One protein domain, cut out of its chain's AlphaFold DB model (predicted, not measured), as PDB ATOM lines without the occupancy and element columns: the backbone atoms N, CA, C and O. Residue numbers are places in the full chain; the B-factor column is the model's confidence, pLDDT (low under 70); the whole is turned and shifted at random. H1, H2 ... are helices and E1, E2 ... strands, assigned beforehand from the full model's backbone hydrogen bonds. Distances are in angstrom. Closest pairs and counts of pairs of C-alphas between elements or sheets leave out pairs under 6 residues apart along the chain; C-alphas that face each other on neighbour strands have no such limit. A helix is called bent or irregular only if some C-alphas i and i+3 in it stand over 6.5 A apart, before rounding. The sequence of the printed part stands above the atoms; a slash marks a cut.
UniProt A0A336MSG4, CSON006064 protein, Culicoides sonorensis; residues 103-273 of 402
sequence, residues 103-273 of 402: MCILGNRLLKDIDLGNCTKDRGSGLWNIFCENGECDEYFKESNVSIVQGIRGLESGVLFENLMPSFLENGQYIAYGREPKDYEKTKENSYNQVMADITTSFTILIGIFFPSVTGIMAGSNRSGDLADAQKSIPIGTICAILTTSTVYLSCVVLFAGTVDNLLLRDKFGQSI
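AT A GLANCE: This is residues 103 to 273 of the 402 residues of the protein "CSON006064 protein" of Culicoides sonorensis (UniProt A0A336MSG4). A head made largely of loops sends out a long, loose arm, in which H4 and H5 lead outward in a broken line and the long helix H6 runs back to the head. The head holds the short strand pair E1 and E2, the small helices H1, H2, H3 and H7, and long stretches with no named element. The printed part has 171 residues, with seven named helices and two named strands in the order E1, H1, H2, E2, H3, H4, H5, H6, H7; the sheet E1 - E2 is antiparallel. The class is mostly helix, though named elements hold only 77 residues. The whole is loose, with a radius of gyration of the C-alphas of 22.2 A, and spans 77 by 35 by 26 A, the arm making much of the length.

HOW THE PARTS SIT: E1, residues 103 to 106, and E2, residues 146 to 150, are antiparallel neighbours at 149 degrees. N 103 and O 149 are 2.8 A apart, and N 147 and O 105 are 2.9 A apart, both within hydrogen-bond range. H1, residues 126 to 131, is close to but not clearly touching H2, residues 139 to 143; their closest C-alphas, those of Phe 131 and Phe 141, are 6.8 A apart. H3, residues 181 to 184, touches no helix. H4, residues 203 to 214, is near H6, residues 230 to 259, with 6 pairs of C-alphas within 10 A. H5, residues 221 to 226, and H6 form a helical hairpin and only just touch, with 3 pairs of C-alphas within 8 A; the closest are those of Ser 224 and Ala 230, 5.5 A apart. H6 touches H5 with residues 230 to 234 alone, at a steep tilt of 44 degrees, opposite ways. H7, residues 262 to 266, and H6 meet only through their link. In H1 and H2 each O i to N i+4 pair is within hydrogen-bond range; H4 has 5 of 8, H6 24 of 26, H5 0 of 2 and H7 0 of 1, beside O i to N i+3 counts of 2 of 3 in H5 and 1 of 2 in H7, while H3 is too short for an i+4 pair.

IN THESE COORDINATES: E1 begins at C-alpha 103 (308.924, 301.674, 290.066), and E2 measures 13.6 A. H4 measures 16.9 A and is irregular, but only just: C-alphas 209 and 212 are 6.8 A apart. H5 is irregular, with C-alphas 222 and 225 8.1 A apart. H6 measures 42.4 A, from C-alpha 230 (346.287, 300.617, 327.277) to C-alpha 259 (321.040, 293.733, 293.903).

THE WHOLE: The two C-alphas farthest apart, those of Gly 135 and Ala 228, are 77.7 A apart. The printed part has no cut. The links E1 to H1, E2 to H3 and H3 to H4 are long. Residues 187 to 192 have pLDDT under 70.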
ATOM      1  N   MET A 103     308.853 300.254 290.387       90.31
ATOM      2  CA  MET A 103     308.924 301.674 290.066       90.31
ATOM      3  C   MET A 103     308.439 301.917 288.638       90.31
ATOM      4  O   MET A 103     308.585 301.065 287.757       90.31
ATOM      5  N   CYS A 104     307.834 303.083 288.429       90.62
ATOM      6  CA  CYS A 104     307.302 303.500 287.141       90.62
ATOM      7  C   CYS A 104     308.359 304.314 286.386       90.62
ATOM      8  O   CYS A 104     308.881 305.300 286.915       90.62
ATOM      9  N   ILE A 105     308.663 303.915 285.152       91.06
ATOM     10  CA  ILE A 105     309.592 304.633 284.277       91.06
ATOM     11  C   ILE A 105     308.882 305.092 283.004       91.06
ATOM     12  O   ILE A 105     308.054 304.378 282.433       91.06
ATOM     13  N   LEU A 106     309.220 306.297 282.553       89.38
ATOM     14  CA  LEU A 106     308.793 306.853 281.273       89.38
ATOM     15  C   LEU A 106     310.000 306.874 280.339       89.38
ATOM     16  O   LEU A 106     310.902 307.691 280.517       89.38
ATOM     17  N   GLY A 107     310.029 305.974 279.358       89.06
ATOM     18  CA  GLY A 107     311.201 305.750 278.520       89.06
ATOM     19  C   GLY A 107     312.399 305.380 279.381       89.06
ATOM     20  O   GLY A 107     312.433 304.307 279.979       89.06
ATOM     21  N   ASN A 108     313.344 306.313 279.481       89.75
ATOM     22  CA  ASN A 108     314.549 306.162 280.290       89.75
ATOM     23  C   ASN A 108     314.488 306.904 281.631       89.75
ATOM     24  O   ASN A 108     315.406 306.726 282.427       89.75
ATOM     25  N   ARG A 109     313.463 307.733 281.880       90.06
ATOM     26  CA  ARG A 109     313.364 308.633 283.041       90.06
ATOM     27  C   ARG A 109     312.576 308.012 284.192       90.06
ATOM     28  O   ARG A 109     311.513 307.418 283.986       90.06
ATOM     29  N   LEU A 110     313.073 308.212 285.410       91.00
ATOM     30  CA  LEU A 110     312.429 307.777 286.648       91.00
ATOM     31  C   LEU A 110     311.318 308.749 287.070       91.00
ATOM     32  O   LEU A 110     311.536 309.964 287.137       91.00
ATOM     33  N   LEU A 111     310.130 308.219 287.365       89.00
ATOM     34  CA  LEU A 111     308.995 309.023 287.812       89.00
ATOM     35  C   LEU A 111     308.844 309.013 289.338       89.00
ATOM     36  O   LEU A 111     309.165 308.034 290.010       89.00
ATOM     37  N   LYS A 112     308.323 310.117 289.868       85.88
ATOM     38  CA  LYS A 112     308.092 310.354 291.293       85.88
ATOM     39  C   LYS A 112     306.674 309.937 291.693       85.88
ATOM     40  O   LYS A 112     305.727 310.271 290.995       85.88
ATOM     41  N   ASP A 113     306.544 309.241 292.822       74.06
ATOM     42  CA  ASP A 113     305.298 309.054 293.587       74.06
ATOM     43  C   ASP A 113     304.030 308.762 292.753       74.06
ATOM     44  O   ASP A 113     303.022 309.465 292.828       74.06
ATOM     45  N   ILE A 114     304.089 307.733 291.900       75.81
ATOM     46  CA  ILE A 114     302.933 307.255 291.126       75.81
ATOM     47  C   ILE A 114     302.513 305.888 291.644       75.81
ATOM     48  O   ILE A 114     303.303 304.941 291.640       75.81
ATOM     49  N   ASP A 115     301.234 305.769 292.000       75.50
ATOM     50  CA  ASP A 115     300.611 304.475 292.249       75.50
ATOM     51  C   ASP A 115     300.773 303.568 291.027       75.50
ATOM     52  O   ASP A 115     300.411 303.937 289.909       75.50
ATOM     53  N   LEU A 116     301.261 302.345 291.238       74.12
ATOM     54  CA  LEU A 116     301.538 301.383 290.163       74.12
ATOM     55  C   LEU A 116     300.323 301.114 289.258       74.12
ATOM     56  O   LEU A 116     300.494 300.874 288.067       74.12
ATOM     57  N   GLY A 117     299.100 301.210 289.794       70.38
ATOM     58  CA  GLY A 117     297.858 301.087 289.019       70.38
ATOM     59  C   GLY A 117     297.598 302.242 288.042       70.38
ATOM     60  O   GLY A 117     296.852 302.067 287.087       70.38
ATOM     61  N   ASN A 118     298.243 303.392 288.248       76.69
ATOM     62  CA  ASN A 118     298.165 304.589 287.407       76.69
ATOM     63  C   ASN A 118     299.407 304.776 286.515       76.69
ATOM     64  O   ASN A 118     299.511 305.789 285.820       76.69
ATOM     65  N   CYS A 119     300.340 303.816 286.508       82.94
ATOM     66  CA  CYS A 119     301.521 303.799 285.641       82.94
ATOM     67  C   CYS A 119     301.151 303.390 284.198       82.94
ATOM     68  O   CYS A 119     301.725 302.473 283.615       82.94
ATOM     69  N   THR A 120     300.146 304.046 283.618       85.19
ATOM     70  CA  THR A 120     299.688 303.810 282.245       85.19
ATOM     71  C   THR A 120     299.435 305.127 281.522       85.19
ATOM     72  O   THR A 120     299.163 306.168 282.129       85.19
ATOM     73  N   LYS A 121     299.516 305.088 280.190       83.94
ATOM     74  CA  LYS A 121     299.252 306.241 279.316       83.94
ATOM     75  C   LYS A 121     297.773 306.411 278.942       83.94
ATOM     76  O   LYS A 121     297.466 307.139 278.001       83.94
ATOM     77  N   ASP A 122     296.865 305.722 279.623       83.38
ATOM     78  CA  ASP A 122     295.448 305.758 279.268       83.38
ATOM     79  C   ASP A 122     294.867 307.165 279.462       83.38
ATOM     80  O   ASP A 122     295.194 307.867 280.420       83.38
ATOM     81  N   ARG A 123     293.988 307.601 278.547       76.75
ATOM     82  CA  ARG A 123     293.361 308.928 278.643       76.75
ATOM     83  C   ARG A 123     292.545 309.029 279.932       76.75
ATOM     84  O   ARG A 123     291.588 308.283 280.114       76.75
ATOM     85  N   GLY A 124     292.910 309.985 280.786       73.00
ATOM     86  CA  GLY A 124     292.292 310.196 282.097       73.00
ATOM     87  C   GLY A 124     292.995 309.485 283.259       73.00
ATOM     88  O   GLY A 124     292.541 309.629 284.395       73.00
ATOM     89  N   SER A 125     294.099 308.763 283.017       80.00
ATOM     90  CA  SER A 125     294.969 308.276 284.091       80.00
ATOM     91  C   SER A 125     295.627 309.447 284.836       80.00
ATOM     92  O   SER A 125     295.789 310.544 284.292       80.00
ATOM     93  N   GLY A 126     296.035 309.219 286.091       78.62
ATOM     94  CA  GLY A 126     296.754 310.232 286.874       78.62
ATOM     95  C   GLY A 126     298.014 310.733 286.159       78.62
ATOM     96  O   GLY A 126     298.289 311.928 286.157       78.62
ATOM     97  N   LEU A 127     298.719 309.833 285.464       83.81
ATOM     98  CA  LEU A 127     299.908 310.162 284.685       83.81
ATOM     99  C   LEU A 127     299.587 311.021 283.451       83.81
ATOM    100  O   LEU A 127     300.297 311.987 283.178       83.81
ATOM    101  N   TRP A 128     298.503 310.712 282.730       83.56
ATOM    102  CA  TRP A 128     298.057 311.507 281.583       83.56
ATOM    103  C   TRP A 128     297.743 312.950 281.987       83.56
ATOM    104  O   TRP A 128     298.195 313.880 281.327       83.56
ATOM    105  N   ASN A 129     297.036 313.153 283.102       82.62
ATOM    106  CA  ASN A 129     296.673 314.493 283.578       82.62
ATOM    107  C   ASN A 129     297.886 315.333 284.011       82.62
ATOM    108  O   ASN A 129     297.822 316.557 283.973       82.62
ATOM    109  N   ILE A 130     298.979 314.684 284.420       81.50
ATOM    110  CA  ILE A 130     300.225 315.352 284.816       81.50
ATOM    111  C   ILE A 130     301.018 315.826 283.591       81.50
ATOM    112  O   ILE A 130     301.568 316.921 283.609       81.50
ATOM    113  N   PHE A 131     301.096 315.010 282.534       83.62
ATOM    114  CA  PHE A 131     301.921 315.298 281.351       83.62
ATOM    115  C   PHE A 131     301.161 315.955 280.190       83.62
ATOM    116  O   PHE A 131     301.794 316.409 279.233       83.62
ATOM    117  N   CYS A 132     299.828 315.997 280.252       84.06
ATOM    118  CA  CYS A 132     298.950 316.603 279.255       84.06
ATOM    119  C   CYS A 132     298.069 317.676 279.902       84.06
ATOM    120  O   CYS A 132     296.984 317.381 280.406       84.06
ATOM    121  N   GLU A 133     298.501 318.932 279.841       78.19
ATOM    122  CA  GLU A 133     297.713 320.067 280.319       78.19
ATOM    123  C   GLU A 133     296.902 320.650 279.151       78.19
ATOM    124  O   GLU A 133     297.436 320.912 278.075       78.19
ATOM    125  N   ASN A 134     295.584 320.810 279.320       74.19
ATOM    126  CA  ASN A 134     294.685 321.408 278.317       74.19
ATOM    127  C   ASN A 134     294.748 320.788 276.899       74.19
ATOM    128  O   ASN A 134     294.422 321.444 275.913       74.19
ATOM    129  N   GLY A 135     295.125 319.509 276.788       74.44
ATOM    130  CA  GLY A 135     295.189 318.772 275.519       74.44
ATOM    131  C   GLY A 135     296.545 318.817 274.803       74.44
ATOM    132  O   GLY A 135     296.743 318.054 273.854       74.44
ATOM    133  N   GLU A 136     297.501 319.619 275.279       81.75
ATOM    134  CA  GLU A 136     298.886 319.596 274.808       81.75
ATOM    135  C   GLU A 136     299.747 318.732 275.737       81.75
ATOM    136  O   GLU A 136     300.041 319.098 276.871       81.75
ATOM    137  N   CYS A 137     300.147 317.551 275.254       82.12
ATOM    138  CA  CYS A 137     301.077 316.691 275.987       82.12
ATOM    139  C   CYS A 137     302.534 316.999 275.652       82.12
ATOM    140  O   CYS A 137     302.852 317.334 274.505       82.12
ATOM    141  N   ASP A 138     303.406 316.771 276.633       83.38
ATOM    142  CA  ASP A 138     304.859 316.784 276.464       83.38
ATOM    143  C   ASP A 138     305.313 315.861 275.312       83.38
ATOM    144  O   ASP A 138     304.781 314.761 275.128       83.38
ATOM    145  N   GLU A 139     306.288 316.316 274.521       84.44
ATOM    146  CA  GLU A 139     306.823 315.568 273.376       84.44
ATOM    147  C   GLU A 139     307.471 314.254 273.822       84.44
ATOM    148  O   GLU A 139     307.165 313.197 273.267       84.44
ATOM    149  N   TYR A 140     308.248 314.279 274.912       84.25
ATOM    150  CA  TYR A 140     308.898 313.085 275.450       84.25
ATOM    151  C   TYR A 140     307.868 312.054 275.926       84.25
ATOM    152  O   TYR A 140     308.048 310.850 275.742       84.25
ATOM    153  N   PHE A 141     306.751 312.518 276.500       86.62
ATOM    154  CA  PHE A 141     305.657 311.649 276.934       86.62
ATOM    155  C   PHE A 141     304.925 310.994 275.755       86.62
ATOM    156  O   PHE A 141     304.485 309.846 275.866       86.62
ATOM    157  N   LYS A 142     304.808 311.674 274.609       86.50
ATOM    158  CA  LYS A 142     304.229 311.084 273.391       86.50
ATOM    159  C   LYS A 142     305.152 310.020 272.796       86.50
ATOM    160  O   LYS A 142     304.672 308.939 272.465       86.50
ATOM    161  N   GLU A 143     306.450 310.299 272.723       88.31
ATOM    162  CA  GLU A 143     307.445 309.429 272.079       88.31
ATOM    163  C   GLU A 143     307.826 308.193 272.911       88.31
ATOM    164  O   GLU A 143     308.008 307.108 272.363       88.31
ATOM    165  N   SER A 144     307.928 308.327 274.236       88.69
ATOM    166  CA  SER A 144     308.545 307.308 275.101       88.69
ATOM    167  C   SER A 144     307.536 306.399 275.788       88.69
ATOM    168  O   SER A 144     306.631 306.896 276.443       88.69
ATOM    169  N   ASN A 145     307.682 305.074 275.737       91.06
ATOM    170  CA  ASN A 145     306.747 304.148 276.400       91.06
ATOM    171  C   ASN A 145     306.855 304.168 277.934       91.06
ATOM    172  O   ASN A 145     307.932 304.360 278.484       91.06
ATOM    173  N   VAL A 146     305.737 303.931 278.625       90.19
ATOM    174  CA  VAL A 146     305.723 303.749 280.086       90.19
ATOM    175  C   VAL A 146     305.923 302.272 280.390       90.19
ATOM    176  O   VAL A 146     305.296 301.423 279.754       90.19
ATOM    177  N   SER A 147     306.789 301.957 281.348       90.44
ATOM    178  CA  SER A 147     306.982 300.585 281.816       90.44
ATOM    179  C   SER A 147     307.183 300.529 283.324       90.44
ATOM    180  O   SER A 147     307.558 301.509 283.967       90.44
ATOM    181  N   ILE A 148     306.882 299.364 283.887       90.81
ATOM    182  CA  ILE A 148     307.055 299.075 285.304       90.81
ATOM    183  C   ILE A 148     308.283 298.183 285.425       90.81
ATOM    184  O   ILE A 148     308.347 297.125 284.799       90.81
ATOM    185  N   VAL A 149     309.251 298.611 286.227       90.81
ATOM    186  CA  VAL A 149     310.500 297.877 286.454       90.81
ATOM    187  C   VAL A 149     310.680 297.579 287.937       90.81
ATOM    188  O   VAL A 149     310.165 298.288 288.803       90.81
ATOM    189  N   GLN A 150     311.392 296.502 288.240       90.81
ATOM    190  CA  GLN A 150     311.683 296.102 289.614       90.81
ATOM    191  C   GLN A 150     312.829 296.944 290.176       90.81
ATOM    192  O   GLN A 150     313.888 297.039 289.560       90.81
ATOM    193  N   GLY A 151     312.639 297.530 291.359       88.88
ATOM    194  CA  GLY A 151     313.684 298.313 292.025       88.88
ATOM    195  C   GLY A 151     314.792 297.442 292.629       88.88
ATOM    196  O   GLY A 151     315.968 297.802 292.596       88.88
ATOM    197  N   ILE A 152     314.427 296.269 293.156       92.25
ATOM    198  CA  ILE A 152     315.365 295.262 293.672       92.25
ATOM    199  C   ILE A 152     315.327 294.071 292.715       92.25
ATOM    200  O   ILE A 152     314.459 293.206 292.832       92.25
ATOM    201  N   ARG A 153     316.267 294.041 291.767       91.19
ATOM    202  CA  ARG A 153     316.373 292.976 290.758       91.19
ATOM    203  C   ARG A 153     317.023 291.697 291.302       91.19
ATOM    204  O   ARG A 153     316.760 290.613 290.796       91.19
ATOM    205  N   GLY A 154     317.822 291.818 292.365       90.81
ATOM    206  CA  GLY A 154     318.518 290.693 292.996       90.81
ATOM    207  C   GLY A 154     319.842 290.322 292.320       90.81
ATOM    208  O   GLY A 154     320.161 290.788 291.232       90.81
ATOM    209  N   LEU A 155     320.628 289.478 292.993       91.06
ATOM    210  CA  LEU A 155     321.983 289.084 292.574       91.06
ATOM    211  C   LEU A 155     322.020 288.278 291.267       91.06
ATOM    212  O   LEU A 155     323.022 288.318 290.555       91.06
ATOM    213  N   GLU A 156     320.953 287.541 290.947       91.19
ATOM    214  CA  GLU A 156     320.882 286.710 289.737       91.19
ATOM    215  C   GLU A 156     320.648 287.541 288.462       91.19
ATOM    216  O   GLU A 156     320.918 287.077 287.358       91.19
ATOM    217  N   SER A 157     320.207 288.798 288.593       89.69
ATOM    218  CA  SER A 157     319.775 289.610 287.452       89.69
ATOM    219  C   SER A 157     320.915 290.170 286.593       89.69
ATOM    220  O   SER A 157     320.649 290.784 285.564       89.69
ATOM    221  N   GLY A 158     322.173 290.055 287.032       89.88
ATOM    222  CA  GLY A 158     323.328 290.628 286.330       89.88
ATOM    223  C   GLY A 158     323.462 292.157 286.422       89.88
ATOM    224  O   GLY A 158     324.329 292.724 285.758       89.88
ATOM    225  N   VAL A 159     322.675 292.831 287.277       92.31
ATOM    226  CA  VAL A 159     322.651 294.310 287.400       92.31
ATOM    227  C   VAL A 159     323.986 294.907 287.872       92.31
ATOM    228  O   VAL A 159     324.270 296.079 287.631       92.31
ATOM    229  N   LEU A 160     324.865 294.084 288.456       93.50
ATOM    230  CA  LEU A 160     326.221 294.475 288.848       93.50
ATOM    231  C   LEU A 160     326.990 295.156 287.707       93.50
ATOM    232  O   LEU A 160     327.679 296.151 287.929       93.50
ATOM    233  N   PHE A 161     326.865 294.634 286.484       91.94
ATOM    234  CA  PHE A 161     327.580 295.173 285.327       91.94
ATOM    235  C   PHE A 161     326.986 296.497 284.834       91.94
ATOM    236  O   PHE A 161     327.724 297.339 284.323       91.94
ATOM    237  N   GLU A 162     325.686 296.718 285.040       90.06
ATOM    238  CA  GLU A 162     325.012 297.987 284.727       90.06
ATOM    239  C   GLU A 162     325.443 299.100 285.699       90.06
ATOM    240  O   GLU A 162     325.575 300.259 285.308       90.06
ATOM    241  N   ASN A 163     325.748 298.737 286.948       93.94
ATOM    242  CA  ASN A 163     326.155 299.660 288.008       93.94
ATOM    243  C   ASN A 163     327.667 299.946 288.071       93.94
ATOM    244  O   ASN A 163     328.104 300.724 288.917       93.94
ATOM    245  N   LEU A 164     328.483 299.343 287.198       92.44
ATOM    246  CA  LEU A 164     329.946 299.466 287.268       92.44
ATOM    247  C   LEU A 164     330.451 300.871 286.903       92.44
ATOM    248  O   LEU A 164     331.491 301.316 287.387       92.44
ATOM    249  N   MET A 165     329.741 301.557 286.010       91.50
ATOM    250  CA  MET A 165     330.174 302.847 285.484       91.50
ATOM    251  C   MET A 165     329.646 304.014 286.324       91.50
ATOM    252  O   MET A 165     328.498 303.982 286.767       91.50
ATOM    253  N   PRO A 166     330.438 305.089 286.487       90.88
ATOM    254  CA  PRO A 166     329.985 306.271 287.203       90.88
ATOM    255  C   PRO A 166     328.871 306.989 286.433       90.88
ATOM    256  O   PRO A 166     328.884 307.059 285.201       90.88
ATOM    257  N   SER A 167     327.933 307.575 287.175       89.75
ATOM    258  CA  SER A 167     326.879 308.434 286.637       89.75
ATOM    259  C   SER A 167     326.791 309.705 287.476       89.75
ATOM    260  O   SER A 167     326.073 309.769 288.472       89.75
ATOM    261  N   PHE A 168     327.608 310.691 287.108       91.56
ATOM    262  CA  PHE A 168     327.600 312.008 287.736       91.56
ATOM    263  C   PHE A 168     326.538 312.883 287.074       91.56
ATOM    264  O   PHE A 168     326.470 312.946 285.848       91.56
ATOM    265  N   LEU A 169     325.726 313.537 287.898       90.06
ATOM    266  CA  LEU A 169     324.690 314.481 287.488       90.06
ATOM    267  C   LEU A 169     324.934 315.862 288.090       90.06
ATOM    268  O   LEU A 169     325.475 315.989 289.193       90.06
ATOM    269  N   GLU A 170     324.471 316.881 287.379       90.06
ATOM    270  CA  GLU A 170     324.344 318.249 287.870       90.06
ATOM    271  C   GLU A 170     322.988 318.467 288.555       90.06
ATOM    272  O   GLU A 170     322.009 317.771 288.275       90.06
ATOM    273  N   ASN A 171     322.933 319.441 289.466       88.88
ATOM    274  CA  ASN A 171     321.706 319.800 290.174       88.88
ATOM    275  C   ASN A 171     320.559 320.102 289.190       88.88
ATOM    276  O   ASN A 171     320.711 320.927 288.287       88.88
ATOM    277  N   GLY A 172     319.413 319.447 289.383       85.81
ATOM    278  CA  GLY A 172     318.208 319.631 288.573       85.81
ATOM    279  C   GLY A 172     318.130 318.779 287.301       85.81
ATOM    280  O   GLY A 172     317.125 318.862 286.598       85.81
ATOM    281  N   GLN A 173     319.140 317.953 287.003       89.31
ATOM    282  CA  GLN A 173     319.059 316.959 285.925       89.31
ATOM    283  C   GLN A 173     318.188 315.764 286.332       89.31
ATOM    284  O   GLN A 173     318.139 315.389 287.506       89.31
ATOM    285  N   TYR A 174     317.516 315.142 285.361       89.56
ATOM    286  CA  TYR A 174     316.673 313.969 285.595       89.56
ATOM    287  C   TYR A 174     317.496 312.696 285.803       89.56
ATOM    288  O   TYR A 174     318.529 312.476 285.165       89.56
ATOM    289  N   ILE A 175     317.000 311.816 286.675       90.81
ATOM    290  CA  ILE A 175     317.577 310.484 286.865       90.81
ATOM    291  C   ILE A 175     317.064 309.564 285.755       90.81
ATOM    292  O   ILE A 175     315.870 309.266 285.673       90.81
ATOM    293  N   ALA A 176     317.984 309.108 284.903       90.62
ATOM    294  CA  ALA A 176     317.677 308.255 283.763       90.62
ATOM    295  C   ALA A 176     318.754 307.187 283.502       90.62
ATOM    296  O   ALA A 176     319.903 307.332 283.939       90.62
ATOM    297  N   TYR A 177     318.379 306.123 282.775       86.50
ATOM    298  CA  TYR A 177     319.306 305.067 282.331       86.50
ATOM    299  C   TYR A 177     320.249 305.556 281.224       86.50
ATOM    300  O   TYR A 177     321.399 305.123 281.139       86.50
ATOM    301  N   GLY A 178     319.747 306.435 280.354       80.06
ATOM    302  CA  GLY A 178     320.473 306.931 279.195       80.06
ATOM    303  C   GLY A 178     321.503 308.002 279.546       80.06
ATOM    304  O   GLY A 178     321.361 308.750 280.511       80.06
ATOM    305  N   ARG A 179     322.557 308.075 278.728       79.81
ATOM    306  CA  ARG A 179     323.601 309.116 278.791       79.81
ATOM    307  C   ARG A 179     323.450 310.163 277.695       79.81
ATOM    308  O   ARG A 179     324.359 310.957 277.477       79.81
ATOM    309  N   GLU A 180     322.347 310.120 276.960       84.50
ATOM    310  CA  GLU A 180     322.068 311.103 275.927       84.50
ATOM    311  C   GLU A 180     321.452 312.356 276.563       84.50
ATOM    312  O   GLU A 180     320.616 312.216 277.458       84.50
ATOM    313  N   PRO A 181     321.802 313.568 276.091       82.12
ATOM    314  CA  PRO A 181     321.269 314.830 276.612       82.12
ATOM    315  C   PRO A 181     319.744 314.841 276.747       82.12
ATOM    316  O   PRO A 181     319.200 315.266 277.761       82.12
ATOM    317  N   LYS A 182     319.047 314.247 275.772       80.75
ATOM    318  CA  LYS A 182     317.584 314.129 275.763       80.75
ATOM    319  C   LYS A 182     317.003 313.402 276.980       80.75
ATOM    320  O   LYS A 182     315.837 313.610 277.291       80.75
ATOM    321  N   ASP A 183     317.763 312.542 277.653       81.75
ATOM    322  CA  ASP A 183     317.253 311.732 278.760       81.75
ATOM    323  C   ASP A 183     317.382 312.442 280.110       81.75
ATOM    324  O   ASP A 183     316.467 312.329 280.925       81.75
ATOM    325  N   TYR A 184     318.464 313.196 280.334       81.19
ATOM    326  CA  TYR A 184     318.760 313.820 281.631       81.19
ATOM    327  C   TYR A 184     318.616 315.350 281.651       81.19
ATOM    328  O   TYR A 184     318.467 315.924 282.732       81.19
ATOM    329  N   GLU A 185     318.651 316.035 280.503       82.81
ATOM    330  CA  GLU A 185     318.504 317.492 280.463       82.81
ATOM    331  C   GLU A 185     317.061 317.931 280.715       82.81
ATOM    332  O   GLU A 185     316.083 317.314 280.276       82.81
ATOM    333  N   LYS A 186     316.929 319.054 281.422       75.25
ATOM    334  CA  LYS A 186     315.636 319.643 281.745       75.25
ATOM    335  C   LYS A 186     315.050 320.326 280.503       75.25
ATOM    336  O   LYS A 186     315.471 321.413 280.130       75.25
ATOM    337  N   THR A 187     314.061 319.691 279.871       64.38
ATOM    338  CA  THR A 187     313.456 320.170 278.611       64.38
ATOM    339  C   THR A 187     312.509 321.377 278.785       64.38
ATOM    340  O   THR A 187     312.364 322.169 277.860       64.38
ATOM    341  N   LYS A 188     311.868 321.553 279.956       64.88
ATOM    342  CA  LYS A 188     310.958 322.681 280.279       64.88
ATOM    343  C   LYS A 188     311.076 323.102 281.752       64.88
ATOM    344  O   LYS A 188     311.399 322.271 282.598       64.88
ATOM    345  N   GLU A 189     310.798 324.374 282.072       55.91
ATOM    346  CA  GLU A 189     310.870 324.915 283.449       55.91
ATOM    347  C   GLU A 189     309.903 324.221 284.424       55.91
ATOM    348  O   GLU A 189     310.294 323.947 285.566       55.91
ATOM    349  N   ASN A 190     308.707 323.848 283.954       56.06
ATOM    350  CA  ASN A 190     307.724 323.077 284.716       56.06
ATOM    351  C   ASN A 190     308.102 321.590 284.701       56.06
ATOM    352  O   ASN A 190     307.813 320.863 283.751       56.06
ATOM    353  N   SER A 191     308.791 321.138 285.748       56.19
ATOM    354  CA  SER A 191     309.148 319.730 285.921       56.19
ATOM    355  C   SER A 191     307.931 318.929 286.383       56.19
ATOM    356  O   SER A 191     307.534 319.003 287.549       56.19
ATOM    357  N   TYR A 192     307.346 318.143 285.488       65.56
ATOM    358  CA  TYR A 192     306.238 317.258 285.832       65.56
ATOM    359  C   TYR A 192     306.770 315.929 286.378       65.56
ATOM    360  O   TYR A 192     307.320 315.117 285.641       65.56
ATOM    361  N   ASN A 193     306.613 315.730 287.689       77.88
ATOM    362  CA  ASN A 193     306.645 314.438 288.386       77.88
ATOM    363  C   ASN A 193     307.810 313.469 288.060       77.88
ATOM    364  O   ASN A 193     307.645 312.250 288.093       77.88
ATOM    365  N   GLN A 194     308.991 314.002 287.739       84.56
ATOM    366  CA  GLN A 194     310.226 313.248 287.494       84.56
ATOM    367  C   GLN A 194     311.192 313.427 288.663       84.56
ATOM    368  O   GLN A 194     311.250 314.501 289.268       84.56
ATOM    369  N   VAL A 195     311.959 312.381 288.975       87.56
ATOM    370  CA  VAL A 195     312.987 312.454 290.020       87.56
ATOM    371  C   VAL A 195     314.223 313.157 289.461       87.56
ATOM    372  O   VAL A 195     314.715 312.823 288.379       87.56
ATOM    373  N   MET A 196     314.710 314.148 290.202       87.88
ATOM    374  CA  MET A 196     315.841 314.993 289.825       87.88
ATOM    375  C   MET A 196     316.996 314.822 290.810       87.88
ATOM    376  O   MET A 196     316.794 314.431 291.957       87.88
ATOM    377  N   ALA A 197     318.211 315.129 290.362       88.25
ATOM    378  CA  ALA A 197     319.372 315.201 291.236       88.25
ATOM    379  C   ALA A 197     319.296 316.439 292.143       88.25
ATOM    380  O   ALA A 197     319.254 317.567 291.652       88.25
ATOM    381  N   ASP A 198     319.340 316.221 293.459       83.94
ATOM    382  CA  ASP A 198     319.257 317.288 294.469       83.94
ATOM    383  C   ASP A 198     320.520 318.165 294.540       83.94
ATOM    384  O   ASP A 198     320.475 319.318 294.973       83.94
ATOM    385  N   ILE A 199     321.673 317.604 294.161       87.50
ATOM    386  CA  ILE A 199     322.981 318.265 294.205       87.50
ATOM    387  C   ILE A 199     323.816 317.902 292.978       87.50
ATOM    388  O   ILE A 199     323.694 316.811 292.424       87.50
ATOM    389  N   THR A 200     324.732 318.795 292.599       90.19
ATOM    390  CA  THR A 200     325.773 318.465 291.623       90.19
ATOM    391  C   THR A 200     326.751 317.473 292.241       90.19
ATOM    392  O   THR A 200     327.323 317.716 293.306       90.19
ATOM    393  N   THR A 201     326.962 316.355 291.558       92.31
ATOM    394  CA  THR A 201     327.797 315.249 292.023       92.31
ATOM    395  C   THR A 201     329.099 315.184 291.236       92.31
ATOM    396  O   THR A 201     329.141 315.338 290.021       92.31
ATOM    397  N   SER A 202     330.200 314.950 291.944       93.94
ATOM    398  CA  SER A 202     331.514 314.675 291.364       93.94
ATOM    399  C   SER A 202     332.260 313.698 292.266       93.94
ATOM    400  O   SER A 202     331.914 313.544 293.441       93.94
ATOM    401  N   PHE A 203     333.307 313.058 291.744       92.88
ATOM    402  CA  PHE A 203     334.121 312.113 292.513       92.88
ATOM    403  C   PHE A 203     334.608 312.705 293.848       92.88
ATOM    404  O   PHE A 203     334.471 312.081 294.900       92.88
ATOM    405  N   THR A 204     335.098 313.946 293.827       90.62
ATOM    406  CA  THR A 204     335.616 314.635 295.018       90.62
ATOM    407  C   THR A 204     334.523 314.942 296.044       90.62
ATOM    408  O   THR A 204     334.755 314.790 297.244       90.62
ATOM    409  N   ILE A 205     333.323 315.337 295.596       90.50
ATOM    410  CA  ILE A 205     332.186 315.602 296.494       90.50
ATOM    411  C   ILE A 205     331.764 314.310 297.201       90.50
ATOM    412  O   ILE A 205     331.603 314.308 298.421       90.50
ATOM    413  N   LEU A 206     331.661 313.198 296.465       91.62
ATOM    414  CA  LEU A 206     331.272 311.906 297.040       91.62
ATOM    415  C   LEU A 206     332.296 311.385 298.056       91.62
ATOM    416  O   LEU A 206     331.897 310.877 299.102       91.62
ATOM    417  N   ILE A 207     333.601 311.576 297.818       91.50
ATOM    418  CA  ILE A 207     334.633 311.288 298.832       91.50
ATOM    419  C   ILE A 207     334.395 312.125 300.092       91.50
ATOM    420  O   ILE A 207     334.449 311.590 301.198       91.50
ATOM    421  N   GLY A 208     334.112 313.421 299.940       90.38
ATOM    422  CA  GLY A 208     333.844 314.321 301.063       90.38
ATOM    423  C   GLY A 208     332.624 313.917 301.896       90.38
ATOM    424  O   GLY A 208     332.662 314.062 303.120       90.38
ATOM    425  N   ILE A 209     331.585 313.378 301.250       91.75
ATOM    426  CA  ILE A 209     330.368 312.857 301.892       91.75
ATOM    427  C   ILE A 209     330.614 311.494 302.555       91.75
ATOM    428  O   ILE A 209     330.080 311.233 303.630       91.75
ATOM    429  N   PHE A 210     331.434 310.629 301.950       93.25
ATOM    430  CA  PHE A 210     331.737 309.296 302.479       93.25
ATOM    431  C   PHE A 210     332.732 309.324 303.644       93.25
ATOM    432  O   PHE A 210     332.594 308.550 304.591       93.25
ATOM    433  N   PHE A 211     333.721 310.220 303.615       93.44
ATOM    434  CA  PHE A 211     334.823 310.257 304.580       93.44
ATOM    435  C   PHE A 211     334.412 310.258 306.070       93.44
ATOM    436  O   PHE A 211     335.053 309.535 306.834       93.44
ATOM    437  N   PRO A 212     333.340 310.945 306.522       92.25
ATOM    438  CA  PRO A 212     332.864 310.868 307.904       92.25
ATOM    439  C   PRO A 212     332.624 309.434 308.402       92.25
ATOM    440  O   PRO A 212     332.819 309.169 309.587       92.25
ATOM    441  N   SER A 213     332.257 308.501 307.514       92.38
ATOM    442  CA  SER A 213     332.001 307.093 307.857       92.38
ATOM    443  C   SER A 213     333.245 306.329 308.326       92.38
ATOM    444  O   SER A 213     333.131 305.423 309.145       92.38
ATOM    445  N   VAL A 214     334.437 306.723 307.862       93.31
ATOM    446  CA  VAL A 214     335.722 306.098 308.233       93.31
ATOM    447  C   VAL A 214     336.475 306.883 309.312       93.31
ATOM    448  O   VAL A 214     337.581 306.512 309.705       93.31
ATOM    449  N   THR A 215     335.891 307.978 309.807       91.06
ATOM    450  CA  THR A 215     336.444 308.717 310.948       91.06
ATOM    451  C   THR A 215     336.225 307.962 312.262       91.06
ATOM    452  O   THR A 215     335.662 306.872 312.310       91.06
ATOM    453  N   GLY A 216     336.699 308.531 313.373       87.00
ATOM    454  CA  GLY A 216     336.444 307.964 314.700       87.00
ATOM    455  C   GLY A 216     337.451 306.905 315.154       87.00
ATOM    456  O   GLY A 216     337.290 306.353 316.237       87.00
ATOM    457  N   ILE A 217     338.550 306.693 314.420       90.44
ATOM    458  CA  ILE A 217     339.654 305.799 314.835       90.44
ATOM    459  C   ILE A 217     340.251 306.162 316.211       90.44
ATOM    460  O   ILE A 217     340.782 305.311 316.914       90.44
ATOM    461  N   MET A 218     340.114 307.424 316.632       85.06
ATOM    462  CA  MET A 218     340.564 307.926 317.938       85.06
ATOM    463  C   MET A 218     339.558 307.667 319.076       85.06
ATOM    464  O   MET A 218     339.795 308.057 320.214       85.06
ATOM    465  N   ALA A 219     338.422 307.015 318.815       81.25
ATOM    466  CA  ALA A 219     337.452 306.702 319.864       81.25
ATOM    467  C   ALA A 219     338.016 305.722 320.908       81.25
ATOM    468  O   ALA A 219     337.679 305.835 322.086       81.25
ATOM    469  N   GLY A 220     338.898 304.802 320.495       79.75
ATOM    470  CA  GLY A 220     339.530 303.830 321.392       79.75
ATOM    471  C   GLY A 220     340.470 304.475 322.415       79.75
ATOM    472  O   GLY A 220     340.446 304.114 323.590       79.75
ATOM    473  N   SER A 221     341.245 305.486 322.010       81.00
ATOM    474  CA  SER A 221     342.161 306.195 322.914       81.00
ATOM    475  C   SER A 221     341.438 307.115 323.900       81.00
ATOM    476  O   SER A 221     341.957 307.363 324.984       81.00
ATOM    477  N   ASN A 222     340.208 307.550 323.600       75.50
ATOM    478  CA  ASN A 222     339.398 308.372 324.511       75.50
ATOM    479  C   ASN A 222     339.003 307.652 325.820       75.50
ATOM    480  O   ASN A 222     338.437 308.282 326.716       75.50
ATOM    481  N   ARG A 223     339.262 306.340 325.935       71.69
ATOM    482  CA  ARG A 223     339.041 305.514 327.137       71.69
ATOM    483  C   ARG A 223     340.321 304.853 327.649       71.69
ATOM    484  O   ARG A 223     340.248 303.881 328.393       71.69
ATOM    485  N   SER A 224     341.485 305.383 327.279       77.81
ATOM    486  CA  SER A 224     342.786 304.828 327.666       77.81
ATOM    487  C   SER A 224     342.959 304.676 329.181       77.81
ATOM    488  O   SER A 224     343.500 303.667 329.620       77.81
ATOM    489  N   GLY A 225     342.443 305.622 329.972       74.50
ATOM    490  CA  GLY A 225     342.528 305.599 331.439       74.50
ATOM    491  C   GLY A 225     341.680 304.525 332.133       74.50
ATOM    492  O   GLY A 225     341.924 304.239 333.299       74.50
ATOM    493  N   ASP A 226     340.718 303.918 331.427       75.25
ATOM    494  CA  ASP A 226     339.842 302.863 331.961       75.25
ATOM    495  C   ASP A 226     340.317 301.444 331.556       75.25
ATOM    496  O   ASP A 226     339.701 300.446 331.934       75.25
ATOM    497  N   LEU A 227     341.381 301.329 330.750       83.31
ATOM    498  CA  LEU A 227     341.894 300.051 330.243       83.31
ATOM    499  C   LEU A 227     342.883 299.409 331.224       83.31
ATOM    500  O   LEU A 227     343.770 300.077 331.744       83.31
ATOM    501  N   ALA A 228     342.793 298.085 331.395       86.75
ATOM    502  CA  ALA A 228     343.757 297.320 332.196       86.75
ATOM    503  C   ALA A 228     345.185 297.371 331.614       86.75
ATOM    504  O   ALA A 228     346.152 297.459 332.362       86.75
ATOM    505  N   ASP A 229     345.308 297.341 330.283       90.19
ATOM    506  CA  ASP A 229     346.564 297.559 329.556       90.19
ATOM    507  C   ASP A 229     346.282 298.379 328.290       90.19
ATOM    508  O   ASP A 229     345.838 297.855 327.260       90.19
ATOM    509  N   ALA A 230     346.512 299.689 328.378       89.06
ATOM    510  CA  ALA A 230     346.287 300.617 327.277       89.06
ATOM    511  C   ALA A 230     347.298 300.439 326.130       89.06
ATOM    512  O   ALA A 230     346.921 300.583 324.965       89.06
ATOM    513  N   GLN A 231     348.556 300.098 326.432       88.81
ATOM    514  CA  GLN A 231     349.620 300.000 325.424       88.81
ATOM    515  C   GLN A 231     349.366 298.850 324.452       88.81
ATOM    516  O   GLN A 231     349.584 299.000 323.250       88.81
ATOM    517  N   LYS A 232     348.848 297.724 324.951       89.88
ATOM    518  CA  LYS A 232     348.483 296.576 324.116       89.88
ATOM    519  C   LYS A 232     347.092 296.702 323.496       89.88
ATOM    520  O   LYS A 232     346.907 296.364 322.326       89.88
ATOM    521  N   SER A 233     346.103 297.171 324.258       92.06
ATOM    522  CA  SER A 233     344.694 297.104 323.833       92.06
ATOM    523  C   SER A 233     344.329 298.139 322.769       92.06
ATOM    524  O   SER A 233     343.546 297.830 321.871       92.06
ATOM    525  N   ILE A 234     344.902 299.349 322.827       91.94
ATOM    526  CA  ILE A 234     344.621 300.418 321.855       91.94
ATOM    527  C   ILE A 234     345.013 300.012 320.422       91.94
ATOM    528  O   ILE A 234     344.141 300.076 319.551       91.94
ATOM    529  N   PRO A 235     346.258 299.579 320.127       92.38
ATOM    530  CA  PRO A 235     346.645 299.262 318.752       92.38
ATOM    531  C   PRO A 235     345.875 298.063 318.187       92.38
ATOM    532  O   PRO A 235     345.352 298.149 317.076       92.38
ATOM    533  N   ILE A 236     345.740 296.977 318.959       93.44
ATOM    534  CA  ILE A 236     345.028 295.767 318.515       93.44
ATOM    535  C   ILE A 236     343.553 296.086 318.255       93.44
ATOM    536  O   ILE A 236     343.035 295.777 317.183       93.44
ATOM    537  N   GLY A 237     342.888 296.758 319.200       93.69
ATOM    538  CA  GLY A 237     341.480 297.125 319.062       93.69
ATOM    539  C   GLY A 237     341.227 298.035 317.860       93.69
ATOM    540  O   GLY A 237     340.286 297.804 317.104       93.69
ATOM    541  N   THR A 238     342.097 299.026 317.638       93.62
ATOM    542  CA  THR A 238     341.957 299.976 316.523       93.62
ATOM    543  C   THR A 238     342.123 299.284 315.169       93.62
ATOM    544  O   THR A 238     341.279 299.461 314.293       93.62
ATOM    545  N   ILE A 239     343.160 298.457 314.988       94.25
ATOM    546  CA  ILE A 239     343.407 297.756 313.716       94.25
ATOM    547  C   ILE A 239     342.283 296.758 313.415       94.25
ATOM    548  O   ILE A 239     341.764 296.739 312.300       94.25
ATOM    549  N   CYS A 240     341.856 295.966 314.405       95.31
ATOM    550  CA  CYS A 240     340.750 295.025 314.228       95.31
ATOM    551  C   CYS A 240     339.439 295.741 313.869       95.31
ATOM    552  O   CYS A 240     338.711 295.272 312.993       95.31
ATOM    553  N   ALA A 241     339.152 296.886 314.497       94.31
ATOM    554  CA  ALA A 241     337.975 297.686 314.173       94.31
ATOM    555  C   ALA A 241     338.025 298.222 312.734       94.31
ATOM    556  O   ALA A 241     337.046 298.069 312.009       94.31
ATOM    557  N   ILE A 242     339.167 298.773 312.300       95.12
ATOM    558  CA  ILE A 242     339.357 299.281 310.929       95.12
ATOM    559  C   ILE A 242     339.173 298.166 309.898       95.12
ATOM    560  O   ILE A 242     338.475 298.364 308.904       95.12
ATOM    561  N   LEU A 243     339.776 296.994 310.118       96.62
ATOM    562  CA  LEU A 243     339.621 295.856 309.210       96.62
ATOM    563  C   LEU A 243     338.157 295.417 309.122       96.62
ATOM    564  O   LEU A 243     337.636 295.244 308.025       96.62
ATOM    565  N   THR A 244     337.474 295.319 310.265       95.81
ATOM    566  CA  THR A 244     336.066 294.907 310.319       95.81
ATOM    567  C   THR A 244     335.164 295.879 309.557       95.81
ATOM    568  O   THR A 244     334.384 295.451 308.707       95.81
ATOM    569  N   THR A 245     335.270 297.188 309.812       95.62
ATOM    570  CA  THR A 245     334.433 298.189 309.129       95.62
ATOM    571  C   THR A 245     334.759 298.282 307.642       95.62
ATOM    572  O   THR A 245     333.842 298.368 306.829       95.62
ATOM    573  N   SER A 246     336.037 298.174 307.263       96.00
ATOM    574  CA  SER A 246     336.460 298.163 305.857       96.00
ATOM    575  C   SER A 246     335.873 296.972 305.099       96.00
ATOM    576  O   SER A 246     335.361 297.141 303.994       96.00
ATOM    577  N   THR A 247     335.881 295.774 305.696       96.56
ATOM    578  CA  THR A 247     335.249 294.587 305.100       96.56
ATOM    579  C   THR A 247     333.745 294.779 304.925       96.56
ATOM    580  O   THR A 247     333.216 294.457 303.859       96.56
ATOM    581  N   VAL A 248     333.053 295.335 305.927       96.62
ATOM    582  CA  VAL A 248     331.611 295.614 305.830       96.62
ATOM    583  C   VAL A 248     331.326 296.621 304.714       96.62
ATOM    584  O   VAL A 248     330.487 296.353 303.861       96.62
ATOM    585  N   TYR A 249     332.058 297.736 304.643       95.75
ATOM    586  CA  TYR A 249     331.840 298.738 303.597       95.75
ATOM    587  C   TYR A 249     332.105 298.196 302.190       95.75
ATOM    588  O   TYR A 249     331.250 298.341 301.319       95.75
ATOM    589  N   LEU A 250     333.243 297.531 301.965       96.25
ATOM    590  CA  LEU A 250     333.595 297.011 300.641       96.25
ATOM    591  C   LEU A 250     332.621 295.928 300.166       96.25
ATOM    592  O   LEU A 250     332.211 295.936 299.007       96.25
ATOM    593  N   SER A 251     332.212 295.021 301.056       96.81
ATOM    594  CA  SER A 251     331.240 293.986 300.694       96.81
ATOM    595  C   SER A 251     329.843 294.561 300.446       96.81
ATOM    596  O   SER A 251     329.219 294.185 299.459       96.81
ATOM    597  N   CYS A 252     329.368 295.518 301.253       94.81
ATOM    598  CA  CYS A 252     328.079 296.178 301.019       94.81
ATOM    599  C   CYS A 252     328.036 296.941 299.688       94.81
ATOM    600  O   CYS A 252     327.017 296.885 299.007       94.81
ATOM    601  N   VAL A 253     329.125 297.611 299.285       95.25
ATOM    602  CA  VAL A 253     329.198 298.306 297.985       95.25
ATOM    603  C   VAL A 253     328.992 297.327 296.827       95.25
ATOM    604  O   VAL A 253     328.155 297.573 295.961       95.25
ATOM    605  N   VAL A 254     329.706 296.197 296.834       95.31
ATOM    606  CA  VAL A 254     329.578 295.168 295.786       95.31
ATOM    607  C   VAL A 254     328.184 294.541 295.797       95.31
ATOM    608  O   VAL A 254     327.581 294.359 294.741       95.31
ATOM    609  N   LEU A 255     327.649 294.234 296.981       95.31
ATOM    610  CA  LEU A 255     326.339 293.602 297.099       95.31
ATOM    611  C   LEU A 255     325.203 294.534 296.663       95.31
ATOM    612  O   LEU A 255     324.346 294.094 295.905       95.31
ATOM    613  N   PHE A 256     325.206 295.814 297.056       94.81
ATOM    614  CA  PHE A 256     324.186 296.766 296.602       94.81
ATOM    615  C   PHE A 256     324.239 297.000 295.097       94.81
ATOM    616  O   PHE A 256     323.187 296.978 294.456       94.81
ATOM    617  N   ALA A 257     325.441 297.136 294.528       94.44
ATOM    618  CA  ALA A 257     325.613 297.232 293.083       94.44
ATOM    619  C   ALA A 257     325.078 295.987 292.356       94.44
ATOM    620  O   ALA A 257     324.580 296.107 291.241       94.44
ATOM    621  N   GLY A 258     325.142 294.807 292.982       94.00
ATOM    622  CA  GLY A 258     324.625 293.557 292.429       94.00
ATOM    623  C   GLY A 258     323.145 293.270 292.685       94.00
ATOM    624  O   GLY A 258     322.631 292.346 292.074       94.00
ATOM    625  N   THR A 259     322.454 294.007 293.561       93.75
ATOM    626  CA  THR A 259     321.040 293.733 293.903       93.75
ATOM    627  C   THR A 259     320.056 294.809 293.470       93.75
ATOM    628  O   THR A 259     318.892 294.497 293.211       93.75
ATOM    629  N   VAL A 260     320.477 296.075 293.490       93.94
ATOM    630  CA  VAL A 260     319.588 297.232 293.335       93.94
ATOM    631  C   VAL A 260     319.742 297.812 291.939       93.94
ATOM    632  O   VAL A 260     320.843 297.892 291.398       93.94
ATOM    633  N   ASP A 261     318.623 298.235 291.370       93.38
ATOM    634  CA  ASP A 261     318.592 298.944 290.102       93.38
ATOM    635  C   ASP A 261     319.361 300.279 290.141       93.38
ATOM    636  O   ASP A 261     319.355 300.989 291.153       93.38
ATOM    637  N   ASN A 262     319.993 300.646 289.020       92.25
ATOM    638  CA  ASN A 262     320.761 301.884 288.883       92.25
ATOM    639  C   ASN A 262     319.951 303.145 289.215       92.25
ATOM    640  O   ASN A 262     320.469 304.054 289.867       92.25
ATOM    641  N   LEU A 263     318.691 303.206 288.774       92.12
ATOM    642  CA  LEU A 263     317.830 304.367 288.998       92.12
ATOM    643  C   LEU A 263     317.505 304.524 290.481       92.12
ATOM    644  O   LEU A 263     317.606 305.621 291.027       92.12
ATOM    645  N   LEU A 264     317.180 303.412 291.144       92.31
ATOM    646  CA  LEU A 264     316.794 303.421 292.550       92.31
ATOM    647  C   LEU A 264     317.971 303.776 293.470       92.31
ATOM    648  O   LEU A 264     317.774 304.460 294.467       92.31
ATOM    649  N   LEU A 265     319.203 303.377 293.127       92.69
ATOM    650  CA  LEU A 265     320.405 303.772 293.879       92.69
ATOM    651  C   LEU A 265     320.668 305.285 293.852       92.69
ATOM    652  O   LEU A 265     321.341 305.804 294.743       92.69
ATOM    653  N   ARG A 266     320.164 305.984 292.832       91.94
ATOM    654  CA  ARG A 266     320.358 307.428 292.634       91.94
ATOM    655  C   ARG A 266     319.219 308.262 293.228       91.94
ATOM    656  O   ARG A 266     319.371 309.472 293.355       91.94
ATOM    657  N   ASP A 267     318.118 307.631 293.634       89.75
ATOM    658  CA  ASP A 267     316.987 308.270 294.312       89.75
ATOM    659  C   ASP A 267     317.200 308.284 295.835       89.75
ATOM    660  O   ASP A 267     316.801 307.367 296.558       89.75
ATOM    661  N   LYS A 268     317.850 309.345 296.330       87.56
ATOM    662  CA  LYS A 268     318.246 309.501 297.743       87.56
ATOM    663  C   LYS A 268     317.081 309.323 298.724       87.56
ATOM    664  O   LYS A 268     317.254 308.670 299.753       87.56
ATOM    665  N   PHE A 269     315.923 309.913 298.428       85.81
ATOM    666  CA  PHE A 269     314.758 309.917 299.324       85.81
ATOM    667  C   PHE A 269     313.744 308.808 299.009       85.81
ATOM    668  O   PHE A 269     312.711 308.710 299.675       85.81
ATOM    669  N   GLY A 270     314.014 307.976 297.999       87.38
ATOM    670  CA  GLY A 270     313.105 306.920 297.561       87.38
ATOM    671  C   GLY A 270     311.757 307.461 297.087       87.38
ATOM    672  O   GLY A 270     310.723 306.832 297.326       87.38
ATOM    673  N   GLN A 271     311.736 308.636 296.452       86.31
ATOM    674  CA  GLN A 271     310.506 309.268 295.960       86.31
ATOM    675  C   GLN A 271     309.792 308.403 294.910       86.31
ATOM    676  O   GLN A 271     308.572 308.451 294.787       86.31
ATOM    677  N   SER A 272     310.537 307.561 294.198       86.19
ATOM    678  CA  SER A 272     310.021 306.618 293.197       86.19
ATOM    679  C   SER A 272     309.263 305.440 293.809       86.19
ATOM    680  O   SER A 272     308.549 304.730 293.108       86.19
ATOM    681  N   ILE A 273     309.450 305.197 295.111       87.31
ATOM    682  CA  ILE A 273     308.923 304.029 295.836       87.31
ATOM    683  C   ILE A 273     308.031 304.439 297.018       87.31
ATOM    684  O   ILE A 273     307.843 303.667 297.968       87.31
TER     685      ILE A 273